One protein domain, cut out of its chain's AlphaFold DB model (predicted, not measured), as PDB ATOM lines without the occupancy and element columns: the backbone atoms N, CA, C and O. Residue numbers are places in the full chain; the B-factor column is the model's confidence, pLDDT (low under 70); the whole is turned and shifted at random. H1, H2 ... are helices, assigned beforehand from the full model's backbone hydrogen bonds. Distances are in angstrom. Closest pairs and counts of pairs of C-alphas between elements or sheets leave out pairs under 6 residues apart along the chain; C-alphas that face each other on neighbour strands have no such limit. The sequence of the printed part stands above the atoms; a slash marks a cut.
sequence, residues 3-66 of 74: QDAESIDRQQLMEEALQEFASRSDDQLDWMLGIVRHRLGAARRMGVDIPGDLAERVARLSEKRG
ATOM      1  N   GLN A   3      65.451  13.728  33.569       55.59
ATOM      2  CA  GLN A   3      64.043  13.838  33.179       55.59
ATOM      3  C   GLN A   3      63.353  15.068  33.789       55.59
ATOM      4  O   GLN A   3      62.492  15.668  33.153       55.59
ATOM      5  N   ASP A   4      63.770  15.480  34.989       55.19
ATOM      6  CA  ASP A   4      63.176  16.627  35.684       55.19
ATOM      7  C   ASP A   4      63.594  17.965  35.051       55.19
ATOM      8  O   ASP A   4      62.792  18.891  34.983       55.19
ATOM      9  N   ALA A   5      64.816  18.057  34.513       56.09
ATOM     10  CA  ALA A   5      65.317  19.270  33.862       56.09
ATOM     11  C   ALA A   5      64.632  19.536  32.507       56.09
ATOM     12  O   ALA A   5      64.233  20.665  32.244       56.09
ATOM     13  N   GLU A   6      64.419  18.503  31.681       59.78
ATOM     14  CA  GLU A   6      63.667  18.628  30.416       59.78
ATOM     15  C   GLU A   6      62.181  18.950  30.644       59.78
ATOM     16  O   GLU A   6      61.538  19.594  29.814       59.78
ATOM     17  N   SER A   7      61.616  18.494  31.768       62.03
ATOM     18  CA  SER A   7      60.240  18.814  32.148       62.03
ATOM     19  C   SER A   7      60.096  20.277  32.565       62.03
ATOM     20  O   SER A   7      59.147  20.931  32.137       62.03
ATOM     21  N   ILE A   8      61.040  20.796  33.360       65.00
ATOM     22  CA  ILE A   8      61.070  22.205  33.782       65.00
ATOM     23  C   ILE A   8      61.273  23.122  32.569       65.00
ATOM     24  O   ILE A   8      60.528  24.086  32.416       65.00
ATOM     25  N   ASP A   9      62.192  22.773  31.666       79.38
ATOM     26  CA  ASP A   9      62.447  23.522  30.428       79.38
ATOM     27  C   ASP A   9      61.189  23.600  29.546       79.38
ATOM     28  O   ASP A   9      60.779  24.666  29.093       79.38
ATOM     29  N   ARG A  10      60.467  22.482  29.390       74.44
ATOM     30  CA  ARG A  10      59.210  22.459  28.631       74.44
ATOM     31  C   ARG A  10      58.098  23.280  29.284       74.44
ATOM     32  O   ARG A  10      57.325  23.917  28.571       74.44
ATOM     33  N   GLN A  11      57.968  23.225  30.609       76.75
ATOM     34  CA  GLN A  11      56.957  24.000  31.332       76.75
ATOM     35  C   GLN A  11      57.243  25.497  31.237       76.75
ATOM     36  O   GLN A  11      56.328  26.258  30.931       76.75
ATOM     37  N   GLN A  12      58.505  25.893  31.399       82.44
ATOM     38  CA  GLN A  12      58.934  27.278  31.268       82.44
ATOM     39  C   GLN A  12      58.707  27.807  29.845       82.44
ATOM     40  O   GLN A  12      58.094  28.857  29.674       82.44
ATOM     41  N   LEU A  13      59.083  27.042  28.814       81.94
ATOM     42  CA  LEU A  13      58.804  27.399  27.417       81.94
ATOM     43  C   LEU A  13      57.301  27.567  27.146       81.94
ATOM     44  O   LEU A  13      56.894  28.408  26.345       81.94
ATOM     45  N   MET A  14      56.459  26.769  27.805       78.38
ATOM     46  CA  MET A  14      55.009  26.869  27.663       78.38
ATOM     47  C   MET A  14      54.443  28.101  28.378       78.38
ATOM     48  O   MET A  14      53.560  28.756  27.829       78.38
ATOM     49  N   GLU A  15      54.954  28.447  29.561       83.19
ATOM     50  CA  GLU A  15      54.598  29.683  30.270       83.19
ATOM     51  C   GLU A  15      55.005  30.925  29.474       83.19
ATOM     52  O   GLU A  15      54.180  31.817  29.270       83.19
ATOM     53  N   GLU A  16      56.228  30.949  28.943       82.31
ATOM     54  CA  GLU A  16      56.721  32.031  28.090       82.31
ATOM     55  C   GLU A  16      55.856  32.179  26.829       82.31
ATOM     56  O   GLU A  16      55.401  33.279  26.510       82.31
ATOM     57  N   ALA A  17      55.519  31.069  26.163       77.75
ATOM     58  CA  ALA A  17      54.645  31.084  24.991       77.75
ATOM     59  C   ALA A  17      53.223  31.585  25.309       77.75
ATOM     60  O   ALA A  17      52.628  32.312  24.510       77.75
ATOM     61  N   LEU A  18      52.664  31.219  26.467       77.75
ATOM     62  CA  LEU A  18      51.348  31.692  26.910       77.75
ATOM     63  C   LEU A  18      51.367  33.180  27.261       77.75
ATOM     64  O   LEU A  18      50.422  33.898  26.930       77.75
ATOM     65  N   GLN A  19      52.434  33.654  27.899       77.88
ATOM     66  CA  GLN A  19      52.590  35.060  28.247       77.88
ATOM     67  C   GLN A  19      52.792  35.926  27.001       77.88
ATOM     68  O   GLN A  19      52.166  36.981  26.872       77.88
ATOM     69  N   GLU A  20      53.572  35.447  26.032       76.50
ATOM     70  CA  GLU A  20      53.659  36.079  24.721       76.50
ATOM     71  C   GLU A  20      52.307  36.099  24.009       76.50
ATOM     72  O   GLU A  20      51.929  37.138  23.471       76.50
ATOM     73  N   PHE A  21      51.555  34.996  24.024       75.06
ATOM     74  CA  PHE A  21      50.221  34.932  23.426       75.06
ATOM     75  C   PHE A  21      49.257  35.939  24.064       75.06
ATOM     76  O   PHE A  21      48.597  36.688  23.348       75.06
ATOM     77  N   ALA A  22      49.225  36.012  25.396       73.00
ATOM     78  CA  ALA A  22      48.391  36.957  26.138       73.00
ATOM     79  C   ALA A  22      48.755  38.428  25.862       73.00
ATOM     80  O   ALA A  22      47.917  39.310  26.033       73.00
ATOM     81  N   SER A  23      49.991  38.696  25.428       76.94
ATOM     82  CA  SER A  23      50.460  40.040  25.075       76.94
ATOM     83  C   SER A  23      50.098  40.484  23.649       76.94
ATOM     84  O   SER A  23      50.307  41.649  23.305       76.94
ATOM     85  N   ARG A  24      49.582  39.583  22.796       80.75
ATOM     86  CA  ARG A  24      49.202  39.906  21.412       80.75
ATOM     87  C   ARG A  24      47.825  40.562  21.357       80.75
ATOM     88  O   ARG A  24      46.912  40.169  22.077       80.75
ATOM     89  N   SER A  25      47.657  41.525  20.453       83.94
ATOM     90  CA  SER A  25      46.327  42.058  20.137       83.94
ATOM     91  C   SER A  25      45.518  41.071  19.288       83.94
ATOM     92  O   SER A  25      46.091  40.259  18.558       83.94
ATOM     93  N   ASP A  26      44.186  41.179  19.327       84.12
ATOM     94  CA  ASP A  26      43.299  40.383  18.464       84.12
ATOM     95  C   ASP A  26      43.672  40.525  16.978       84.12
ATOM     96  O   ASP A  26      43.761  39.518  16.281       84.12
ATOM     97  N   ASP A  27      44.023  41.730  16.517       85.75
ATOM     98  CA  ASP A  27      44.468  41.976  15.136       85.75
ATOM     99  C   ASP A  27      45.744  41.196  14.769       85.75
ATOM    100  O   ASP A  27      45.888  40.699  13.650       85.75
ATOM    101  N   GLN A  28      46.690  41.071  15.706       87.12
ATOM    102  CA  GLN A  28      47.912  40.291  15.491       87.12
ATOM    103  C   GLN A  28      47.613  38.792  15.433       87.12
ATOM    104  O   GLN A  28      48.177  38.082  14.596       87.12
ATOM    105  N   LEU A  29      46.723  38.307  16.304       86.38
ATOM    106  CA  LEU A  29      46.277  36.913  16.305       86.38
ATOM    107  C   LEU A  29      45.542  36.566  15.005       86.38
ATOM    108  O   LEU A  29      45.805  35.524  14.401       86.38
ATOM    109  N   ASP A  30      44.688  37.467  14.537       89.06
ATOM    110  CA  ASP A  30      43.927  37.335  13.301       89.06
ATOM    111  C   ASP A  30      44.843  37.354  12.067       89.06
ATOM    112  O   ASP A  30      44.699  36.521  11.166       89.06
ATOM    113  N   TRP A  31      45.863  38.220  12.052       89.12
ATOM    114  CA  TRP A  31      46.887  38.226  11.004       89.12
ATOM    115  C   TRP A  31      47.667  36.906  10.945       89.12
ATOM    116  O   TRP A  31      47.822  36.320   9.867       89.12
ATOM    117  N   MET A  32      48.112  36.389  12.097       89.25
ATOM    118  CA  MET A  32      48.803  35.098  12.164       89.25
ATOM    119  C   MET A  32      47.905  33.956  11.683       89.25
ATOM    120  O   MET A  32      48.334  33.139  10.863       89.25
ATOM    121  N   LEU A  33      46.646  33.920  12.127       88.81
ATOM    122  CA  LEU A  33      45.674  32.919  11.693       88.81
ATOM    123  C   LEU A  33      45.447  32.974  10.175       88.81
ATOM    124  O   LEU A  33      45.416  31.928   9.520       88.81
ATOM    125  N   GLY A  34      45.364  34.176   9.600       88.75
ATOM    126  CA  GLY A  34      45.251  34.387   8.157       88.75
ATOM    127  C   GLY A  34      46.417  33.781   7.370       88.75
ATOM    128  O   GLY A  34      46.195  33.069   6.385       88.75
ATOM    129  N   ILE A  35      47.658  33.981   7.830       90.19
ATOM    130  CA  ILE A  35      48.854  33.388   7.207       90.19
ATOM    131  C   ILE A  35      48.808  31.865   7.278       90.19
ATOM    132  O   ILE A  35      49.055  31.187   6.277       90.19
ATOM    133  N   VAL A  36      48.500  31.318   8.455       90.56
ATOM    134  CA  VAL A  36      48.460  29.868   8.675       90.56
ATOM    135  C   VAL A  36      47.395  29.230   7.779       90.56
ATOM    136  O   VAL A  36      47.695  28.274   7.063       90.56
ATOM    137  N   ARG A  37      46.185  29.805   7.728       87.62
ATOM    138  CA  ARG A  37      45.107  29.371   6.826       87.62
ATOM    139  C   ARG A  37      45.546  29.407   5.362       87.62
ATOM    140  O   ARG A  37      45.322  28.438   4.637       87.62
ATOM    141  N   HIS A  38      46.184  30.492   4.921       87.50
ATOM    142  CA  HIS A  38      46.652  30.622   3.540       87.50
ATOM    143  C   HIS A  38      47.675  29.533   3.179       87.50
ATOM    144  O   HIS A  38      47.548  28.878   2.140       87.50
ATOM    145  N   ARG A  39      48.658  29.297   4.057       88.81
ATOM    146  CA  ARG A  39      49.692  28.269   3.864       88.81
ATOM    147  C   ARG A  39      49.113  26.859   3.867       88.81
ATOM    148  O   ARG A  39      49.493  26.062   3.017       88.81
ATOM    149  N   LEU A  40      48.156  26.570   4.748       88.56
ATOM    150  CA  LEU A  40      47.422  25.301   4.754       88.56
ATOM    151  C   LEU A  40      46.668  25.077   3.441       88.56
ATOM    152  O   LEU A  40      46.753  24.001   2.856       88.56
ATOM    153  N   GLY A  41      45.976  26.102   2.936       86.38
ATOM    154  CA  GLY A  41      45.311  26.033   1.635       86.38
ATOM    155  C   GLY A  41      46.293  25.767   0.488       86.38
ATOM    156  O   GLY A  41      45.997  24.972  -0.402       86.38
ATOM    157  N   ALA A  42      47.476  26.389   0.518       88.00
ATOM    158  CA  ALA A  42      48.531  26.140  -0.463       88.00
ATOM    159  C   ALA A  42      49.084  24.710  -0.367       88.00
ATOM    160  O   ALA A  42      49.177  24.034  -1.386       88.00
ATOM    161  N   ALA A  43      49.386  24.232   0.843       88.31
ATOM    162  CA  ALA A  43      49.854  22.870   1.088       88.31
ATOM    163  C   ALA A  43      48.862  21.826   0.547       88.31
ATOM    164  O   ALA A  43      49.272  20.944  -0.206       88.31
ATOM    165  N   ARG A  44      47.553  22.000   0.796       85.50
ATOM    166  CA  ARG A  44      46.505  21.132   0.224       85.50
ATOM    167  C   ARG A  44      46.533  21.106  -1.302       85.50
ATOM    168  O   ARG A  44      46.486  20.032  -1.889       85.50
ATOM    169  N   ARG A  45      46.626  22.275  -1.951       87.19
ATOM    170  CA  ARG A  45      46.689  22.369  -3.425       87.19
ATOM    171  C   ARG A  45      47.938  21.713  -4.008       87.19
ATOM    172  O   ARG A  45      47.896  21.235  -5.134       87.19
ATOM    173  N   MET A  46      49.030  21.692  -3.251       91.38
ATOM    174  CA  MET A  46      50.281  21.036  -3.633       91.38
ATOM    175  C   MET A  46      50.307  19.538  -3.289       91.38
ATOM    176  O   MET A  46      51.320  18.890  -3.529       91.38
ATOM    177  N   GLY A  47      49.231  18.982  -2.715       89.56
ATOM    178  CA  GLY A  47      49.193  17.585  -2.273       89.56
ATOM    179  C   GLY A  47      50.131  17.286  -1.099       89.56
ATOM    180  O   GLY A  47      50.466  16.130  -0.865       89.56
ATOM    181  N   VAL A  48      50.575  18.318  -0.377       91.25
ATOM    182  CA  VAL A  48      51.382  18.160   0.834       91.25
ATOM    183  C   VAL A  48      50.470  17.673   1.948       91.25
ATOM    184  O   VAL A  48      49.417  18.270   2.192       91.25
ATOM    185  N   ASP A  49      50.888  16.605   2.621       87.38
ATOM    186  CA  ASP A  49      50.133  16.061   3.738       87.38
ATOM    187  C   ASP A  49      50.177  17.020   4.931       87.38
ATOM    188  O   ASP A  49      51.216  17.592   5.274       87.38
ATOM    189  N   ILE A  50      49.017  17.233   5.537       85.38
ATOM    190  CA  ILE A  50      48.834  18.179   6.630       85.38
ATOM    191  C   ILE A  50      48.333  17.379   7.823       85.38
ATOM    192  O   ILE A  50      47.288  16.736   7.702       85.38
ATOM    193  N   PRO A  51      48.990  17.484   8.992       89.00
ATOM    194  CA  PRO A  51      48.496  16.862  10.211       89.00
ATOM    195  C   PRO A  51      47.023  17.215  10.451       89.00
ATOM    196  O   PRO A  51      46.636  18.389  10.459       89.00
ATOM    197  N   GLY A  52      46.180  16.189  10.600       85.44
ATOM    198  CA  GLY A  52      44.731  16.373  10.712       85.44
ATOM    199  C   GLY A  52      44.335  17.243  11.905       85.44
ATOM    200  O   GLY A  52      43.422  18.060  11.801       85.44
ATOM    201  N   ASP A  53      45.079  17.142  13.006       89.56
ATOM    202  CA  ASP A  53      44.905  17.958  14.205       89.56
ATOM    203  C   ASP A  53      45.185  19.447  13.941       89.56
ATOM    204  O   ASP A  53      44.421  20.307  14.383       89.56
ATOM    205  N   LEU A  54      46.234  19.766  13.176       86.12
ATOM    206  CA  LEU A  54      46.554  21.130  12.762       86.12
ATOM    207  C   LEU A  54      45.451  21.693  11.860       86.12
ATOM    208  O   LEU A  54      44.980  22.812  12.081       86.12
ATOM    209  N   ALA A  55      45.010  20.912  10.873       86.56
ATOM    210  CA  ALA A  55      43.947  21.312   9.960       86.56
ATOM    211  C   ALA A  55      42.630  21.604  10.703       86.56
ATOM    212  O   ALA A  55      41.981  22.617  10.442       86.56
ATOM    213  N   GLU A  56      42.258  20.745  11.653       88.31
ATOM    214  CA  GLU A  56      41.041  20.881  12.454       88.31
ATOM    215  C   GLU A  56      41.123  22.066  13.430       88.31
ATOM    216  O   GLU A  56      40.164  22.825  13.587       88.31
ATOM    217  N   ARG A  57      42.278  22.275  14.078       89.56
ATOM    218  CA  ARG A  57      42.508  23.433  14.958       89.56
ATOM    219  C   ARG A  57      42.350  24.743  14.199       89.56
ATOM    220  O   ARG A  57      41.640  25.629  14.669       89.56
ATOM    221  N   VAL A  58      42.960  24.854  13.022       88.69
ATOM    222  CA  VAL A  58      42.859  26.073  12.212       88.69
ATOM    223  C   VAL A  58      41.447  26.262  11.673       88.69
ATOM    224  O   VAL A  58      40.960  27.389  11.693       88.69
ATOM    225  N   ALA A  59      40.749  25.192  11.279       87.38
ATOM    226  CA  ALA A  59      39.340  25.275  10.898       87.38
ATOM    227  C   ALA A  59      38.474  25.847  12.031       87.38
ATOM    228  O   ALA A  59      37.811  26.860  11.825       87.38
ATOM    229  N   ARG A  60      38.573  25.295  13.249       88.69
ATOM    230  CA  ARG A  60      37.826  25.782  14.424       88.69
ATOM    231  C   ARG A  60      38.142  27.234  14.778       88.69
ATOM    232  O   ARG A  60      37.240  27.996  15.118       88.69
ATOM    233  N   LEU A  61      39.417  27.623  14.740       88.06
ATOM    234  CA  LEU A  61      39.823  29.005  15.019       88.06
ATOM    235  C   LEU A  61      39.280  29.969  13.963       88.06
ATOM    236  O   LEU A  61      38.796  31.042  14.307       88.06
ATOM    237  N   SER A  62      39.309  29.564  12.695       86.38
ATOM    238  CA  SER A  62      38.824  30.404  11.602       86.38
ATOM    239  C   SER A  62      37.290  30.504  11.603       86.38
ATOM    240  O   SER A  62      36.756  31.592  11.408       86.38
ATOM    241  N   GLU A  63      36.564  29.431  11.939       86.25
ATOM    242  CA  GLU A  63      35.102  29.451  12.136       86.25
ATOM    243  C   GLU A  63      34.669  30.431  13.231       86.25
ATOM    244  O   GLU A  63      33.741  31.209  13.020       86.25
ATOM    245  N   LYS A  64      35.376  30.466  14.371       84.69
ATOM    246  CA  LYS A  64      35.106  31.431  15.453       84.69
ATOM    247  C   LYS A  64      35.241  32.892  15.012       84.69
ATOM    248  O   LYS A  64      34.633  33.762  15.630       84.69
ATOM    249  N   ARG A  65      36.029  33.160  13.968       80.50
ATOM    250  CA  ARG A  65      36.214  34.488  13.359       80.50
ATOM    251  C   ARG A  65      35.311  34.726  12.139       80.50
ATOM    252  O   ARG A  65      35.401  35.775  11.512       80.50
ATOM    253  N   GLY A  66      34.444  33.772  11.783       80.25
ATOM    254  CA  GLY A  66      33.598  33.849  10.586       80.25
ATOM    255  C   GLY A  66      34.364  33.657   9.270       80.25
ATOM    256  O   GLY A  66      33.888  34.067   8.214       80.25
TER     257      GLY A  66
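What this domain is: This is residues 3 to 66 of the 74 residues of an uncharacterized protein of Streptomyces piniterrae (UniProt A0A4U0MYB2). Two long helices, H1 and H2, make an open V joined by a tight link, and the shorter H3 folds back to pack steeply across H2. Residues 3 to 20 of H1 stick out alone. The 64 printed residues hold three named helices, H1, H2 and H3 in chain order, and no named strand; the class is all helix. The whole is loose, with a radius of gyration of the C-alphas of 15.1 A and spans of 42 by 29 by 15 A.

How they stand to each other: H1, residues 3 to 22, touches no helix. It is only just apart from H2, residues 26 to 45, at 8.4 A. H3, residues 52 to 64, is apart from H1. H2 touches H3 with residues 33 to 40 alone; their closest C-alphas, of Arg 37 and Val 58, are 6.7 A apart. They run opposite ways at a steep tilt of 45 degrees. In H1, H2 and H3 every O i to N i+4 pair is within hydrogen-bond range.

Where its parts are: H1 begins at C-alpha 3 (64.043, 13.838, 33.179) and is 28.8 A long. H2 measures 28.6 A. H3 measures 18.5 A, ending at C-alpha 64 (35.106, 31.431, 15.453).

The domain as a whole: The C-alphas of Gln 3 and Gly 66, the two farthest apart, are 42.9 A apart. The printed part has no cut and no long link. Residues 3 to 8 are under pLDDT 70.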